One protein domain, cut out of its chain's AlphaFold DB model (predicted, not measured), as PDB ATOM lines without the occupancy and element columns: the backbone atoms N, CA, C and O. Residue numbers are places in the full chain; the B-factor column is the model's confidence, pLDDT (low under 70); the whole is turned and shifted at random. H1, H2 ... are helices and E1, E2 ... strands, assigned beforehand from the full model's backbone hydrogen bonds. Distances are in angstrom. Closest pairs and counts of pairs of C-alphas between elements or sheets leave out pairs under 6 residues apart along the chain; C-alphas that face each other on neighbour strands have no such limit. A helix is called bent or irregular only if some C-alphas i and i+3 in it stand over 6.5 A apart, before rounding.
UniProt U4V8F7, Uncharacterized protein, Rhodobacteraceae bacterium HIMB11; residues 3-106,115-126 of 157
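Overview. This is residues 3 to 106 and 115 to 126 of the 157 residues of an uncharacterized protein of Rhodobacteraceae bacterium HIMB11 (UniProt U4V8F7). Two small three-stranded sheets lie near the short helix H1, which packs over E1 and the neighbouring E5 of the sheet E5 E1 E6, running along its strands, and only grazes the other sheet, E3 E2 E4. The helical hairpin H2 and H3 sits beside the second sheet, with H3 next to its edge strand E4. The printed part has 116 residues, under half in named elements, in the order E1 H1 E2 E3 E4 E5 H2 H3 E6; the class is mixed, helices and strands. Sheet E5 E1 E6 is parallel, E3 E2 E4 mixed; the whole is only just compact, close to loose, with radius of gyration of the C-alphas 15.8 A and spans of 41 by 39 by 26 A.

Along the chain. E5, residues 54 to 61, is 21.2 A long and bends by 54 degrees at residue 57. E1, residues 3 to 8, begins at C-alpha 3 (28.699, 24.189, -28.923); E6, residues 120 to 125, ends at C-alpha 125 (43.132, 32.057, -30.944). H1 is residues 14 to 20, E2 21 to 24, E3 28 to 30, E4 37 to 39, H2 71 to 79, and H3 86 to 95, 14.5 A long.

Arrangement. N 5 and O 57, 2.9 A, link E5 and E1 within hydrogen-bond range; N 8 and O 124, 3.4 A, E1 and E6. H1 is on this sheet at a height of 8.6 A, its closest C-alphas to E5 being Leu 16 and Arg 58, 6.3 A. H1 is irregular, C-alphas 16 and 19 being 8.0 A apart; 0 of 3 O i to N i+4 pairs are within range, but 3 of 4 O i to N i+3 pairs, while in H2 and H3 every O i to N i+4 pair is. H1 only grazes the other sheet, where N 39 and O 22 are 2.7 A apart in parallel E2 and E4, and N 29 and O 23 2.8 A in the hairpin E2 and E3. H3 only grazes it too, at Val 37 and Gln 94, C-alphas 6.8 A apart. H2 and H3 only just touch, with 3 pairs of C-alphas within 8 A, the closest Leu 78 and Leu 89 at 6.5 A, at a shallow tilt of 31 degrees, opposite ways.

Size, cuts and confidence. The farthest C-alphas, Val 46 and Lys 102, are 45.7 A apart. The link E4 to E5 is long; residues 107 to 114 are not printed, and C-alphas 106 and 115 are 23.7 A apart. The pLDDT is under 70 at residues 97 to 106 and 115 to 126.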
ATOM      1  N   VAL A   3      27.618  23.203 -28.771       87.94
ATOM      2  CA  VAL A   3      28.699  24.189 -28.923       87.94
ATOM      3  C   VAL A   3      29.129  24.263 -30.389       87.94
ATOM      4  O   VAL A   3      29.195  23.244 -31.074       87.94
ATOM      5  N   MET A   4      29.439  25.470 -30.861       88.44
ATOM      6  CA  MET A   4      30.089  25.703 -32.152       88.44
ATOM      7  C   MET A   4      31.558  26.058 -31.911       88.44
ATOM      8  O   MET A   4      31.842  26.947 -31.104       88.44
ATOM      9  N   LEU A   5      32.474  25.381 -32.606       86.38
ATOM     10  CA  LEU A   5      33.903  25.686 -32.537       86.38
ATOM     11  C   LEU A   5      34.306  26.651 -33.646       86.38
ATOM     12  O   LEU A   5      33.971  26.459 -34.815       86.38
ATOM     13  N   SER A   6      35.043  27.697 -33.281       86.81
ATOM     14  CA  SER A   6      35.629  28.631 -34.238       86.81
ATOM     15  C   SER A   6      37.068  28.958 -33.847       86.81
ATOM     16  O   SER A   6      37.301  29.536 -32.786       86.81
ATOM     17  N   GLU A   7      38.021  28.598 -34.707       84.44
ATOM     18  CA  GLU A   7      39.456  28.785 -34.477       84.44
ATOM     19  C   GLU A   7      40.067  29.763 -35.490       84.44
ATOM     20  O   GLU A   7      39.915  29.612 -36.706       84.44
ATOM     21  N   LEU A   8      40.776  30.769 -34.974       89.00
ATOM     22  CA  LEU A   8      41.598  31.683 -35.767       89.00
ATOM     23  C   LEU A   8      43.062  31.248 -35.662       89.00
ATOM     24  O   LEU A   8      43.576  31.080 -34.555       89.00
ATOM     25  N   GLY A   9      43.738  31.125 -36.800       84.25
ATOM     26  CA  GLY A   9      45.079  30.551 -36.856       84.25
ATOM     27  C   GLY A   9      45.056  29.030 -36.690       84.25
ATOM     28  O   GLY A   9      45.870  28.483 -35.950       84.25
ATOM     29  N   ALA A  10      44.088  28.353 -37.320       84.56
ATOM     30  CA  ALA A  10      43.855  26.923 -37.117       84.56
ATOM     31  C   ALA A  10      45.017  26.018 -37.581       84.56
ATOM     32  O   ALA A  10      45.048  24.842 -37.229       84.56
ATOM     33  N   SER A  11      45.991  26.527 -38.340       88.25
ATOM     34  CA  SER A  11      47.139  25.793 -38.881       88.25
ATOM     35  C   SER A  11      46.723  24.487 -39.582       88.25
ATOM     36  O   SER A  11      46.186  24.545 -40.685       88.25
ATOM     37  N   ALA A  12      46.977  23.322 -38.970       86.44
ATOM     38  CA  ALA A  12      46.581  22.001 -39.476       86.44
ATOM     39  C   ALA A  12      45.194  21.527 -38.983       86.44
ATOM     40  O   ALA A  12      44.759  20.424 -39.298       86.44
ATOM     41  N   GLY A  13      44.486  22.339 -38.195       85.62
ATOM     42  CA  GLY A  13      43.105  22.103 -37.766       85.62
ATOM     43  C   GLY A  13      42.928  21.108 -36.616       85.62
ATOM     44  O   GLY A  13      41.806  20.677 -36.365       85.62
ATOM     45  N   PHE A  14      43.990  20.736 -35.895       89.06
ATOM     46  CA  PHE A  14      43.917  19.713 -34.844       89.06
ATOM     47  C   PHE A  14      43.008  20.100 -33.666       89.06
ATOM     48  O   PHE A  14      42.247  19.265 -33.187       89.06
ATOM     49  N   ASN A  15      42.982  21.369 -33.244       88.38
ATOM     50  CA  ASN A  15      42.108  21.787 -32.137       88.38
ATOM     51  C   ASN A  15      40.616  21.741 -32.502       88.38
ATOM     52  O   ASN A  15      39.770  21.607 -31.618       88.38
ATOM     53  N   LEU A  16      40.275  21.788 -33.794       87.81
ATOM     54  CA  LEU A  16      38.898  21.604 -34.257       87.81
ATOM     55  C   LEU A  16      38.403  20.166 -34.068       87.81
ATOM     56  O   LEU A  16      37.204  19.934 -34.208       87.81
ATOM     57  N   LEU A  17      39.290  19.210 -33.767       88.12
ATOM     58  CA  LEU A  17      38.989  17.794 -33.526       88.12
ATOM     59  C   LEU A  17      38.850  17.463 -32.031       88.12
ATOM     60  O   LEU A  17      38.978  16.303 -31.650       88.12
ATOM     61  N   LEU A  18      38.591  18.463 -31.182       86.25
ATOM     62  CA  LEU A  18      38.514  18.314 -29.723       86.25
ATOM     63  C   LEU A  18      37.551  17.203 -29.261       86.25
ATOM     64  O   LEU A  18      37.811  16.554 -28.254       86.25
ATOM     65  N   ASP A  19      36.463  16.967 -29.998       86.62
ATOM     66  CA  ASP A  19      35.492  15.895 -29.740       86.62
ATOM     67  C   ASP A  19      36.031  14.480 -29.984       86.62
ATOM     68  O   ASP A  19      35.444  13.511 -29.511       86.62
ATOM     69  N   ARG A  20      37.146  14.352 -30.705       87.06
ATOM     70  CA  ARG A  20      37.826  13.081 -30.982       87.06
ATOM     71  C   ARG A  20      39.043  12.851 -30.089       87.06
ATOM     72  O   ARG A  20      39.826  11.937 -30.346       87.06
ATOM     73  N   TYR A  21      39.227  13.673 -29.059       88.00
ATOM     74  CA  TYR A  21      40.287  13.502 -28.074       88.00
ATOM     75  C   TYR A  21      39.730  12.936 -26.781       88.00
ATOM     76  O   TYR A  21      38.787  13.472 -26.203       88.00
ATOM     77  N   ASN A  22      40.381  11.891 -26.282       90.19
ATOM     78  CA  ASN A  22      40.165  11.455 -24.915       90.19
ATOM     79  C   ASN A  22      41.048  12.274 -23.982       90.19
ATOM     80  O   ASN A  22      42.232  12.462 -24.243       90.19
ATOM     81  N   LEU A  23      40.486  12.719 -22.862       88.75
ATOM     82  CA  LEU A  23      41.248  13.340 -21.784       88.75
ATOM     83  C   LEU A  23      41.178  12.453 -20.543       88.75
ATOM     84  O   LEU A  23      40.112  12.320 -19.936       88.75
ATOM     85  N   ASN A  24      42.309  11.861 -20.176       89.50
ATOM     86  CA  ASN A  24      42.490  11.085 -18.959       89.50
ATOM     87  C   ASN A  24      43.223  11.931 -17.909       89.50
ATOM     88  O   ASN A  24      44.426  12.143 -17.995       89.50
ATOM     89  N   ALA A  25      42.483  12.412 -16.915       87.62
ATOM     90  CA  ALA A  25      43.002  13.205 -15.800       87.62
ATOM     91  C   ALA A  25      42.778  12.439 -14.484       87.62
ATOM     92  O   ALA A  25      42.004  12.871 -13.634       87.62
ATOM     93  N   GLY A  26      43.301  11.211 -14.390       83.44
ATOM     94  CA  GLY A  26      42.986  10.236 -13.327       83.44
ATOM     95  C   GLY A  26      41.645   9.507 -13.519       83.44
ATOM     96  O   GLY A  26      41.426   8.427 -12.977       83.44
ATOM     97  N   ARG A  27      40.759  10.072 -14.344       82.94
ATOM     98  CA  ARG A  27      39.593   9.419 -14.947       82.94
ATOM     99  C   ARG A  27      39.382   9.968 -16.356       82.94
ATOM    100  O   ARG A  27      39.695  11.132 -16.618       82.94
ATOM    101  N   THR A  28      38.775   9.178 -17.238       82.31
ATOM    102  CA  THR A  28      38.420   9.633 -18.590       82.31
ATOM    103  C   THR A  28      37.249  10.616 -18.539       82.31
ATOM    104  O   THR A  28      36.108  10.243 -18.245       82.31
ATOM    105  N   LEU A  29      37.526  11.888 -18.833       80.06
ATOM    106  CA  LEU A  29      36.545  12.975 -18.773       80.06
ATOM    107  C   LEU A  29      35.616  12.991 -19.979       80.06
ATOM    108  O   LEU A  29      34.422  13.238 -19.831       80.06
ATOM    109  N   GLN A  30      36.145  12.690 -21.158       75.50
ATOM    110  CA  GLN A  30      35.400  12.683 -22.412       75.50
ATOM    111  C   GLN A  30      35.809  11.435 -23.186       75.50
ATOM    112  O   GLN A  30      36.845  11.469 -23.834       75.50
ATOM    113  N   PRO A  31      35.088  10.312 -23.034       77.00
ATOM    114  CA  PRO A  31      35.287   9.159 -23.895       77.00
ATOM    115  C   PRO A  31      34.674   9.462 -25.265       77.00
ATOM    116  O   PRO A  31      33.464   9.661 -25.364       77.00
ATOM    117  N   ALA A  32      35.512   9.530 -26.290       78.94
ATOM    118  CA  ALA A  32      35.107   9.463 -27.683       78.94
ATOM    119  C   ALA A  32      34.949   7.989 -28.090       78.94
ATOM    120  O   ALA A  32      35.701   7.138 -27.610       78.94
ATOM    121  N   ASP A  33      33.997   7.700 -28.979       77.06
ATOM    122  CA  ASP A  33      33.756   6.334 -29.470       77.06
ATOM    123  C   ASP A  33      34.952   5.791 -30.278       77.06
ATOM    124  O   ASP A  33      35.259   4.606 -30.211       77.06
ATOM    125  N   ASP A  34      35.656   6.677 -30.994       81.56
ATOM    126  CA  ASP A  34      36.876   6.389 -31.762       81.56
ATOM    127  C   ASP A  34      37.891   7.548 -31.607       81.56
ATOM    128  O   ASP A  34      37.901   8.499 -32.411       81.56
ATOM    129  N   PRO A  35      38.678   7.556 -30.510       85.19
ATOM    130  CA  PRO A  35      39.592   8.645 -30.192       85.19
ATOM    131  C   PRO A  35      40.832   8.627 -31.094       85.19
ATOM    132  O   PRO A  35      41.533   7.624 -31.183       85.19
ATOM    133  N   ILE A  36      41.179   9.777 -31.682       87.25
ATOM    134  CA  ILE A  36      42.424   9.938 -32.463       87.25
ATOM    135  C   ILE A  36      43.647   9.944 -31.535       87.25
ATOM    136  O   ILE A  36      44.718   9.461 -31.888       87.25
ATOM    137  N   VAL A  37      43.499  10.517 -30.337       87.50
ATOM    138  CA  VAL A  37      44.549  10.543 -29.315       87.50
ATOM    139  C   VAL A  37      43.926  10.576 -27.924       87.50
ATOM    140  O   VAL A  37      42.862  11.161 -27.709       87.50
ATOM    141  N   THR A  38      44.614   9.961 -26.963       89.38
ATOM    142  CA  THR A  38      44.302  10.094 -25.537       89.38
ATOM    143  C   THR A  38      45.362  10.969 -24.880       89.38
ATOM    144  O   THR A  38      46.526  10.595 -24.776       89.38
ATOM    145  N   LEU A  39      44.956  12.146 -24.416       89.31
ATOM    146  CA  LEU A  39      45.771  13.042 -23.612       89.31
ATOM    147  C   LEU A  39      45.716  12.581 -22.156       89.31
ATOM    148  O   LEU A  39      44.641  12.559 -21.561       89.31
ATOM    149  N   SER A  40      46.873  12.249 -21.585       90.31
ATOM    150  CA  SER A  40      47.000  11.860 -20.174       90.31
ATOM    151  C   SER A  40      47.956  12.807 -19.438       90.31
ATOM    152  O   SER A  40      49.065  12.399 -19.098       90.31
ATOM    153  N   PRO A  41      47.609  14.100 -19.288       87.88
ATOM    154  CA  PRO A  41      48.459  15.039 -18.569       87.88
ATOM    155  C   PRO A  41      48.495  14.709 -17.074       87.88
ATOM    156  O   PRO A  41      47.531  14.173 -16.525       87.88
ATOM    157  N   ASP A  42      49.572  15.123 -16.410       89.00
ATOM    158  CA  ASP A  42      49.601  15.189 -14.951       89.00
ATOM    159  C   ASP A  42      48.671  16.324 -14.489       89.00
ATOM    160  O   ASP A  42      48.985  17.513 -14.609       89.00
ATOM    161  N   TRP A  43      47.446  15.961 -14.102       88.00
ATOM    162  CA  TRP A  43      46.393  16.919 -13.787       88.00
ATOM    163  C   TRP A  43      46.506  17.391 -12.343       88.00
ATOM    164  O   TRP A  43      46.301  16.624 -11.404       88.00
ATOM    165  N   MET A  44      46.724  18.690 -12.168       90.12
ATOM    166  CA  MET A  44      46.806  19.313 -10.852       90.12
ATOM    167  C   MET A  44      45.486  19.999 -10.486       90.12
ATOM    168  O   MET A  44      44.987  20.853 -11.218       90.12
ATOM    169  N   GLY A  45      44.942  19.662  -9.314       89.25
ATOM    170  CA  GLY A  45      43.747  20.294  -8.750       89.25
ATOM    171  C   GLY A  45      42.449  19.515  -8.974       89.25
ATOM    172  O   GLY A  45      42.449  18.313  -9.234       89.25
ATOM    173  N   VAL A  46      41.314  20.201  -8.817       88.69
ATOM    174  CA  VAL A  46      39.991  19.564  -8.879       88.69
ATOM    175  C   VAL A  46      39.687  19.124 -10.308       88.69
ATOM    176  O   VAL A  46      39.714  19.921 -11.246       88.69
ATOM    177  N   ILE A  47      39.360  17.844 -10.464       86.56
ATOM    178  CA  ILE A  47      38.931  17.288 -11.743       86.56
ATOM    179  C   ILE A  47      37.531  17.836 -12.066       86.56
ATOM    180  O   ILE A  47      36.607  17.634 -11.268       86.56
ATOM    181  N   PRO A  48      37.325  18.481 -13.228       83.31
ATOM    182  CA  PRO A  48      36.025  19.029 -13.585       83.31
ATOM    183  C   PRO A  48      34.953  17.933 -13.661       83.31
ATOM    184  O   PRO A  48      35.229  16.747 -13.900       83.31
ATOM    185  N   ALA A  49      33.700  18.330 -13.437       82.75
ATOM    186  CA  ALA A  49      32.565  17.434 -13.596       82.75
ATOM    187  C   ALA A  49      32.463  16.964 -15.055       82.75
ATOM    188  O   ALA A  49      32.653  17.746 -15.988       82.75
ATOM    189  N   LYS A  50      32.135  15.683 -15.251       81.62
ATOM    190  CA  LYS A  50      31.924  15.121 -16.585       81.62
ATOM    191  C   LYS A  50      30.681  15.760 -17.202       81.62
ATOM    192  O   LYS A  50      29.571  15.537 -16.725       81.62
ATOM    193  N   GLN A  51      30.869  16.544 -18.258       80.50
ATOM    194  CA  GLN A  51      29.779  17.131 -19.031       80.50
ATOM    195  C   GLN A  51      29.898  16.710 -20.497       80.50
ATOM    196  O   GLN A  51      30.991  16.788 -21.058       80.50
ATOM    197  N   PRO A  52      28.798  16.273 -21.137       77.38
ATOM    198  CA  PRO A  52      28.830  15.912 -22.545       77.38
ATOM    199  C   PRO A  52      29.041  17.165 -23.404       77.38
ATOM    200  O   PRO A  52      28.180  18.057 -23.457       77.38
ATOM    201  N   LEU A  53      30.185  17.211 -24.087       81.12
ATOM    202  CA  LEU A  53      30.493  18.203 -25.107       81.12
ATOM    203  C   LEU A  53      29.861  17.756 -26.427       81.12
ATOM    204  O   LEU A  53      30.237  16.734 -26.990       81.12
ATOM    205  N   LYS A  54      28.882  18.516 -26.923       85.75
ATOM    206  CA  LYS A  54      28.266  18.263 -28.228       85.75
ATOM    207  C   LYS A  54      28.683  19.360 -29.195       85.75
ATOM    208  O   LYS A  54      28.140  20.460 -29.129       85.75
ATOM    209  N   ILE A  55      29.616  19.059 -30.092       85.50
ATOM    210  CA  ILE A  55      30.023  19.984 -31.153       85.50
ATOM    211  C   ILE A  55      29.028  19.862 -32.304       85.50
ATOM    212  O   ILE A  55      28.846  18.781 -32.855       85.50
ATOM    213  N   ILE A  56      28.345  20.958 -32.635       89.62
ATOM    214  CA  ILE A  56      27.335  20.981 -33.707       89.62
ATOM    215  C   ILE A  56      27.866  21.544 -35.026       89.62
ATOM    216  O   ILE A  56      27.298  21.250 -36.070       89.62
ATOM    217  N   ASP A  57      28.933  22.342 -34.979       86.00
ATOM    218  CA  ASP A  57      29.612  22.876 -36.158       86.00
ATOM    219  C   ASP A  57      31.053  23.283 -35.796       86.00
ATOM    220  O   ASP A  57      31.342  23.591 -34.630       86.00
ATOM    221  N   ARG A  58      31.955  23.262 -36.782       90.25
ATOM    222  CA  ARG A  58      33.373  23.613 -36.629       90.25
ATOM    223  C   ARG A  58      33.859  24.459 -37.802       90.25
ATOM    224  O   ARG A  58      33.624  24.139 -38.962       90.25
ATOM    225  N   ALA A  59      34.573  25.530 -37.484       87.50
ATOM    226  CA  ALA A  59      35.065  26.502 -38.445       87.50
ATOM    227  C   ALA A  59      36.495  26.921 -38.092       87.50
ATOM    228  O   ALA A  59      36.760  27.341 -36.970       87.50
ATOM    229  N   GLY A  60      37.413  26.836 -39.048       86.81
ATOM    230  CA  GLY A  60      38.792  27.297 -38.893       86.81
ATOM    231  C   GLY A  60      39.169  28.275 -39.993       86.81
ATOM    232  O   GLY A  60      38.725  28.130 -41.131       86.81
ATOM    233  N   VAL A  61      40.003  29.256 -39.667       85.69
ATOM    234  CA  VAL A  61      40.674  30.105 -40.659       85.69
ATOM    235  C   VAL A  61      42.147  30.230 -40.304       85.69
ATOM    236  O   VAL A  61      42.495  30.378 -39.136       85.69
ATOM    237  N   ASP A  62      43.015  30.171 -41.308       85.31
ATOM    238  CA  ASP A  62      44.457  30.339 -41.155       85.31
ATOM    239  C   ASP A  62      45.031  31.085 -42.369       85.31
ATOM    240  O   ASP A  62      44.492  30.982 -43.473       85.31
ATOM    241  N   ILE A  63      46.094  31.866 -42.162       87.69
ATOM    242  CA  ILE A  63      46.780  32.615 -43.229       87.69
ATOM    243  C   ILE A  63      47.706  31.692 -44.040       87.69
ATOM    244  O   ILE A  63      47.873  31.887 -45.241       87.69
ATOM    245  N   ASN A  64      48.291  30.687 -43.395       85.19
ATOM    246  CA  ASN A  64      49.173  29.680 -43.965       85.19
ATOM    247  C   ASN A  64      48.738  28.280 -43.472       85.19
ATOM    248  O   ASN A  64      49.416  27.689 -42.621       85.19
ATOM    249  N   PRO A  65      47.605  27.757 -43.979       84.81
ATOM    250  CA  PRO A  65      47.106  26.445 -43.579       84.81
ATOM    251  C   PRO A  65      48.132  25.359 -43.918       84.81
ATOM    252  O   PRO A  65      48.756  25.408 -44.977       84.81
ATOM    253  N   LEU A  66      48.296  24.388 -43.017       85.50
ATOM    254  CA  LEU A  66      49.199  23.251 -43.211       85.50
ATOM    255  C   LEU A  66      48.390  21.997 -43.518       85.50
ATOM    256  O   LEU A  66      47.394  21.720 -42.850       85.50
ATOM    257  N   ASN A  67      48.846  21.219 -44.492       84.69
ATOM    258  CA  ASN A  67      48.265  19.929 -44.818       84.69
ATOM    259  C   ASN A  67      49.122  18.793 -44.252       84.69
ATOM    260  O   ASN A  67      50.167  18.466 -44.797       84.69
ATOM    261  N   SER A  68      48.657  18.126 -43.197       81.19
ATOM    262  CA  SER A  68      49.386  17.011 -42.575       81.19
ATOM    263  C   SER A  68      49.583  15.786 -43.479       81.19
ATOM    264  O   SER A  68      50.415  14.938 -43.172       81.19
ATOM    265  N   VAL A  69      48.816  15.681 -44.570       83.00
ATOM    266  CA  VAL A  69      48.959  14.638 -45.602       83.00
ATOM    267  C   VAL A  69      50.172  14.923 -46.499       83.00
ATOM    268  O   VAL A  69      50.794  14.006 -47.040       83.00
ATOM    269  N   ASP A  70      50.527  16.200 -46.669       83.62
ATOM    270  CA  ASP A  70      51.699  16.587 -47.442       83.62
ATOM    271  C   ASP A  70      52.981  16.396 -46.626       83.62
ATOM    272  O   ASP A  70      53.080  16.775 -45.458       83.62
ATOM    273  N   ARG A  71      54.001  15.812 -47.259       84.44
ATOM    274  CA  ARG A  71      55.254  15.472 -46.579       84.44
ATOM    275  C   ARG A  71      55.993  16.710 -46.075       84.44
ATOM    276  O   ARG A  71      56.606  16.642 -45.010       84.44
ATOM    277  N   LEU A  72      55.998  17.805 -46.834       86.62
ATOM    278  CA  LEU A  72      56.741  19.005 -46.462       86.62
ATOM    279  C   LEU A  72      56.059  19.716 -45.292       86.62
ATOM    280  O   LEU A  72      56.724  20.078 -44.320       86.62
ATOM    281  N   ASP A  73      54.737  19.838 -45.349       87.69
ATOM    282  CA  ASP A  73      53.943  20.398 -44.256       87.69
ATOM    283  C   ASP A  73      53.987  19.518 -43.000       87.69
ATOM    284  O   ASP A  73      54.080  20.039 -41.890       87.69
ATOM    285  N   TYR A  74      54.018  18.192 -43.150       87.12
ATOM    286  CA  TYR A  74      54.227  17.268 -42.038       87.12
ATOM    287  C   TYR A  74      55.591  17.468 -41.360       87.12
ATOM    288  O   TYR A  74      55.670  17.603 -40.139       87.12
ATOM    289  N   LEU A  75      56.676  17.563 -42.134       88.88
ATOM    290  CA  LEU A  75      58.003  17.859 -41.581       88.88
ATOM    291  C   LEU A  75      58.044  19.235 -40.906       88.88
ATOM    292  O   LEU A  75      58.684  19.398 -39.865       88.88
ATOM    293  N   ARG A  76      57.323  20.215 -41.457       89.31
ATOM    294  CA  ARG A  76      57.161  21.537 -40.850       89.31
ATOM    295  C   ARG A  76      56.377  21.483 -39.536       89.31
ATOM    296  O   ARG A  76      56.726  22.194 -38.602       89.31
ATOM    297  N   LEU A  77      55.359  20.630 -39.426       88.88
ATOM    298  CA  LEU A  77      54.654  20.394 -38.162       88.88
ATOM    299  C   LEU A  77      55.591  19.801 -37.103       88.88
ATOM    300  O   LEU A  77      55.563  20.231 -35.949       88.88
ATOM    301  N   LEU A  78      56.450  18.854 -37.491       88.00
ATOM    302  CA  LEU A  78      57.430  18.260 -36.581       88.00
ATOM    303  C   LEU A  78      58.490  19.273 -36.126       88.00
ATOM    304  O   LEU A  78      58.854  19.270 -34.952       88.00
ATOM    305  N   SER A  79      58.941  20.178 -37.004       89.56
ATOM    306  CA  SER A  79      59.974  21.173 -36.669       89.56
ATOM    307  C   SER A  79      59.522  22.231 -35.658       89.56
ATOM    308  O   SER A  79      60.359  22.893 -35.044       89.56
ATOM    309  N   TYR A  80      58.215  22.362 -35.417       88.75
ATOM    310  CA  TYR A  80      57.674  23.188 -34.332       88.75
ATOM    311  C   TYR A  80      57.812  22.550 -32.945       88.75
ATOM    312  O   TYR A  80      57.425  23.162 -31.945       88.75
ATOM    313  N   THR A  81      58.346  21.331 -32.865       88.00
ATOM    314  CA  THR A  81      58.593  20.631 -31.607       88.00
ATOM    315  C   THR A  81      60.087  20.603 -31.304       88.00
ATOM    316  O   THR A  81      60.901  20.221 -32.141       88.00
ATOM    317  N   TRP A  82      60.458  21.008 -30.089       87.19
ATOM    318  CA  TRP A  82      61.850  20.982 -29.639       87.19
ATOM    319  C   TRP A  82      62.320  19.546 -29.366       87.19
ATOM    320  O   TRP A  82      61.530  18.708 -28.938       87.19
ATOM    321  N   ALA A  83      63.620  19.284 -29.533       78.38
ATOM    322  CA  ALA A  83      64.205  17.940 -29.426       78.38
ATOM    323  C   ALA A  83      63.920  17.217 -28.090       78.38
ATOM    324  O   ALA A  83      63.781  16.002 -28.073       78.38
ATOM    325  N   GLY A  84      63.775  17.948 -26.979       80.69
ATOM    326  CA  GLY A  84      63.456  17.366 -25.666       80.69
ATOM    327  C   GLY A  84      61.974  17.036 -25.437       80.69
ATOM    328  O   GLY A  84      61.608  16.648 -24.333       80.69
ATOM    329  N   GLN A  85      61.099  17.237 -26.427       84.62
ATOM    330  CA  GLN A  85      59.649  17.057 -26.294       84.62
ATOM    331  C   GLN A  85      59.156  15.818 -27.058       84.62
ATOM    332  O   GLN A  85      58.247  15.913 -27.885       84.62
ATOM    333  N   CYS A  86      59.737  14.652 -26.765       85.94
ATOM    334  CA  CYS A  86      59.390  13.377 -27.403       85.94
ATOM    335  C   CYS A  86      57.885  13.072 -27.367       85.94
ATOM    336  O   CYS A  86      57.279  12.860 -28.414       85.94
ATOM    337  N   ASP A  87      57.241  13.217 -26.205       84.00
ATOM    338  CA  ASP A  87      55.795  12.987 -26.073       84.00
ATOM    339  C   ASP A  87      54.963  13.885 -26.998       84.00
ATOM    340  O   ASP A  87      53.866  13.529 -27.432       84.00
ATOM    341  N   ARG A  88      55.454  15.098 -27.283       86.25
ATOM    342  CA  ARG A  88      54.785  16.025 -28.196       86.25
ATOM    343  C   ARG A  88      54.976  15.593 -29.645       86.25
ATOM    344  O   ARG A  88      54.008  15.665 -30.396       86.25
ATOM    345  N   LEU A  89      56.167  15.119 -30.017       87.56
ATOM    346  CA  LEU A  89      56.413  14.543 -31.340       87.56
ATOM    347  C   LEU A  89      55.509  13.335 -31.582       87.56
ATOM    348  O   LEU A  89      54.878  13.251 -32.633       87.56
ATOM    349  N   ASP A  90      55.394  12.435 -30.610       87.12
ATOM    350  CA  ASP A  90      54.591  11.222 -30.765       87.12
ATOM    351  C   ASP A  90      53.099  11.528 -30.877       87.12
ATOM    352  O   ASP A  90      52.420  10.960 -31.732       87.12
ATOM    353  N   ARG A  91      52.598  12.518 -30.126       87.62
ATOM    354  CA  ARG A  91      51.227  13.015 -30.318       87.62
ATOM    355  C   ARG A  91      51.001  13.586 -31.717       87.62
ATOM    356  O   ARG A  91      49.963  13.317 -32.312       87.62
ATOM    357  N   VAL A  92      51.951  14.353 -32.262       86.88
ATOM    358  CA  VAL A  92      51.825  14.880 -33.633       86.88
ATOM    359  C   VAL A  92      51.784  13.736 -34.647       86.88
ATOM    360  O   VAL A  92      50.907  13.744 -35.504       86.88
ATOM    361  N   LYS A  93      52.644  12.719 -34.514       84.94
ATOM    362  CA  LYS A  93      52.639  11.529 -35.390       84.94
ATOM    363  C   LYS A  93      51.319  10.751 -35.330       84.94
ATOM    364  O   LYS A  93      50.868  10.250 -36.352       84.94
ATOM    365  N   GLN A  94      50.704  10.642 -34.149       84.12
ATOM    366  CA  GLN A  94      49.418   9.955 -33.968       84.12
ATOM    367  C   GLN A  94      48.263  10.693 -34.654       84.12
ATOM    368  O   GLN A  94      47.419  10.068 -35.287       84.12
ATOM    369  N   ILE A  95      48.230  12.024 -34.539       82.75
ATOM    370  CA  ILE A  95      47.156  12.851 -35.110       82.75
ATOM    371  C   ILE A  95      47.345  13.045 -36.624       82.75
ATOM    372  O   ILE A  95      46.368  13.136 -37.365       82.75
ATOM    373  N   ALA A  96      48.595  13.094 -37.083       76.19
ATOM    374  CA  ALA A  96      48.989  13.251 -38.479       76.19
ATOM    375  C   ALA A  96      49.799  12.036 -38.957       76.19
ATOM    376  O   ALA A  96      51.016  12.145 -39.123       76.19
ATOM    377  N   PRO A  97      49.166  10.873 -39.182       62.12
ATOM    378  CA  PRO A  97      49.882   9.732 -39.726       62.12
ATOM    379  C   PRO A  97      50.430  10.097 -41.117       62.12
ATOM    380  O   PRO A  97      49.694  10.673 -41.925       62.12
ATOM    381  N   PRO A  98      51.703   9.789 -41.427       53.28
ATOM    382  CA  PRO A  98      52.280  10.104 -42.725       53.28
ATOM    383  C   PRO A  98      51.535   9.325 -43.809       53.28
ATOM    384  O   PRO A  98      51.678   8.110 -43.941       53.28
ATOM    385  N   SER A  99      50.732  10.021 -44.607       49.09
ATOM    386  CA  SER A  99      50.110   9.433 -45.786       49.09
ATOM    387  C   SER A  99      51.148   9.279 -46.890       49.09
ATOM    388  O   SER A  99      51.738  10.253 -47.366       49.09
ATOM    389  N   ILE A 100      51.350   8.045 -47.341       41.22
ATOM    390  CA  ILE A 100      52.103   7.764 -48.557       41.22
ATOM    391  C   ILE A 100      51.170   8.063 -49.749       41.22
ATOM    392  O   ILE A 100      50.345   7.238 -50.119       41.22
ATOM    393  N   ASN A 101      51.358   9.251 -50.338       30.11
ATOM    394  CA  ASN A 101      50.851   9.779 -51.621       30.11
ATOM    395  C   ASN A 101      49.442  10.430 -51.756       30.11
ATOM    396  O   ASN A 101      48.407   9.804 -51.566       30.11
ATOM    397  N   LYS A 102      49.529  11.659 -52.317       30.73
ATOM    398  CA  LYS A 102      48.654  12.489 -53.191       30.73
ATOM    399  C   LYS A 102      47.390  13.189 -52.645       30.73
ATOM    400  O   LYS A 102      46.273  12.712 -52.761       30.73
ATOM    401  N   SER A 103      47.657  14.415 -52.176       30.80
ATOM    402  CA  SER A 103      46.945  15.705 -52.302       30.80
ATOM    403  C   SER A 103      45.528  15.785 -52.898       30.80
ATOM    404  O   SER A 103      45.356  15.550 -54.092       30.80
ATOM    405  N   GLU A 104      44.625  16.432 -52.150       32.47
ATOM    406  CA  GLU A 104      43.684  17.431 -52.687       32.47
ATOM    407  C   GLU A 104      43.551  18.629 -51.723       32.47
ATOM    408  O   GLU A 104      43.227  18.490 -50.544       32.47
ATOM    409  N   THR A 105      43.835  19.830 -52.232       30.34
ATOM    410  CA  THR A 105      43.801  21.108 -51.505       30.34
ATOM    411  C   THR A 105      42.376  21.666 -51.490       30.34
ATOM    412  O   THR A 105      41.846  22.044 -52.535       30.34
ATOM    413  N   SER A 106      41.743  21.761 -50.316       33.47
ATOM    414  CA  SER A 106      40.376  22.287 -50.189       33.47
ATOM    415  C   SER A 106      40.325  23.805 -49.985       33.47
ATOM    416  O   SER A 106      41.025  24.408 -49.178       33.47
ATOM    417  N   SER A 115      27.128  34.838 -36.686       38.12
ATOM    418  CA  SER A 115      27.061  35.046 -35.233       38.12
ATOM    419  C   SER A 115      25.788  35.804 -34.864       38.12
ATOM    420  O   SER A 115      25.819  36.984 -34.551       38.12
ATOM    421  N   THR A 116      24.643  35.124 -34.940       45.81
ATOM    422  CA  THR A 116      23.435  35.519 -34.200       45.81
ATOM    423  C   THR A 116      22.522  34.308 -34.055       45.81
ATOM    424  O   THR A 116      21.716  34.036 -34.943       45.81
ATOM    425  N   LYS A 117      22.651  33.586 -32.936       39.28
ATOM    426  CA  LYS A 117      21.555  33.235 -32.006       39.28
ATOM    427  C   LYS A 117      22.032  32.167 -31.010       39.28
ATOM    428  O   LYS A 117      22.270  31.027 -31.382       39.28
ATOM    429  N   ARG A 118      22.127  32.578 -29.738       46.19
ATOM    430  CA  ARG A 118      22.198  31.765 -28.503       46.19
ATOM    431  C   ARG A 118      22.795  30.362 -28.684       46.19
ATOM    432  O   ARG A 118      22.091  29.362 -28.613       46.19
ATOM    433  N   THR A 119      24.102  30.288 -28.884       43.44
ATOM    434  CA  THR A 119      24.877  29.060 -28.678       43.44
ATOM    435  C   THR A 119      26.161  29.463 -27.960       43.44
ATOM    436  O   THR A 119      26.648  30.569 -28.174       43.44
ATOM    437  N   ALA A 120      26.679  28.647 -27.043       52.50
ATOM    438  CA  ALA A 120      27.955  28.960 -26.407       52.50
ATOM    439  C   ALA A 120      29.048  28.919 -27.489       52.50
ATOM    440  O   ALA A 120      29.334  27.852 -28.034       52.50
ATOM    441  N   HIS A 121      29.592  30.083 -27.842       46.59
ATOM    442  CA  HIS A 121      30.658  30.225 -28.830       46.59
ATOM    443  C   HIS A 121      31.997  30.192 -28.098       46.59
ATOM    444  O   HIS A 121      32.276  31.064 -27.275       46.59
ATOM    445  N   TRP A 122      32.810  29.178 -28.383       50.44
ATOM    446  CA  TRP A 122      34.173  29.094 -27.867       50.44
ATOM    447  C   TRP A 122      35.132  29.561 -28.956       50.44
ATOM    448  O   TRP A 122      35.206  28.959 -30.028       50.44
ATOM    449  N   HIS A 123      35.845  30.650 -28.672       47.22
ATOM    450  CA  HIS A 123      36.893  31.185 -29.532       47.22
ATOM    451  C   HIS A 123      38.250  30.828 -28.934       47.22
ATOM    452  O   HIS A 123      38.569  31.243 -27.821       47.22
ATOM    453  N   ILE A 124      39.048  30.076 -29.684       48.88
ATOM    454  CA  ILE A 124      40.453  29.817 -29.365       48.88
ATOM    455  C   ILE A 124      41.279  30.509 -30.451       48.88
ATOM    456  O   ILE A 124      41.009  30.346 -31.642       48.88
ATOM    457  N   ALA A 125      42.244  31.332 -30.042       38.50
ATOM    458  CA  ALA A 125      43.132  32.057 -30.944       38.50
ATOM    459  C   ALA A 125      44.586  31.757 -30.571       38.50
ATOM    460  O   ALA A 125      45.041  32.134 -29.489       38.50
ATOM    461  N   PHE A 126      45.324  31.109 -31.471       33.59
ATOM    462  CA  PHE A 126      46.767  30.931 -31.334       33.59
ATOM    463  C   PHE A 126      47.483  31.993 -32.170       33.59
ATOM    464  O   PHE A 126      47.451  31.978 -33.398       33.59
TER     465      PHE A 126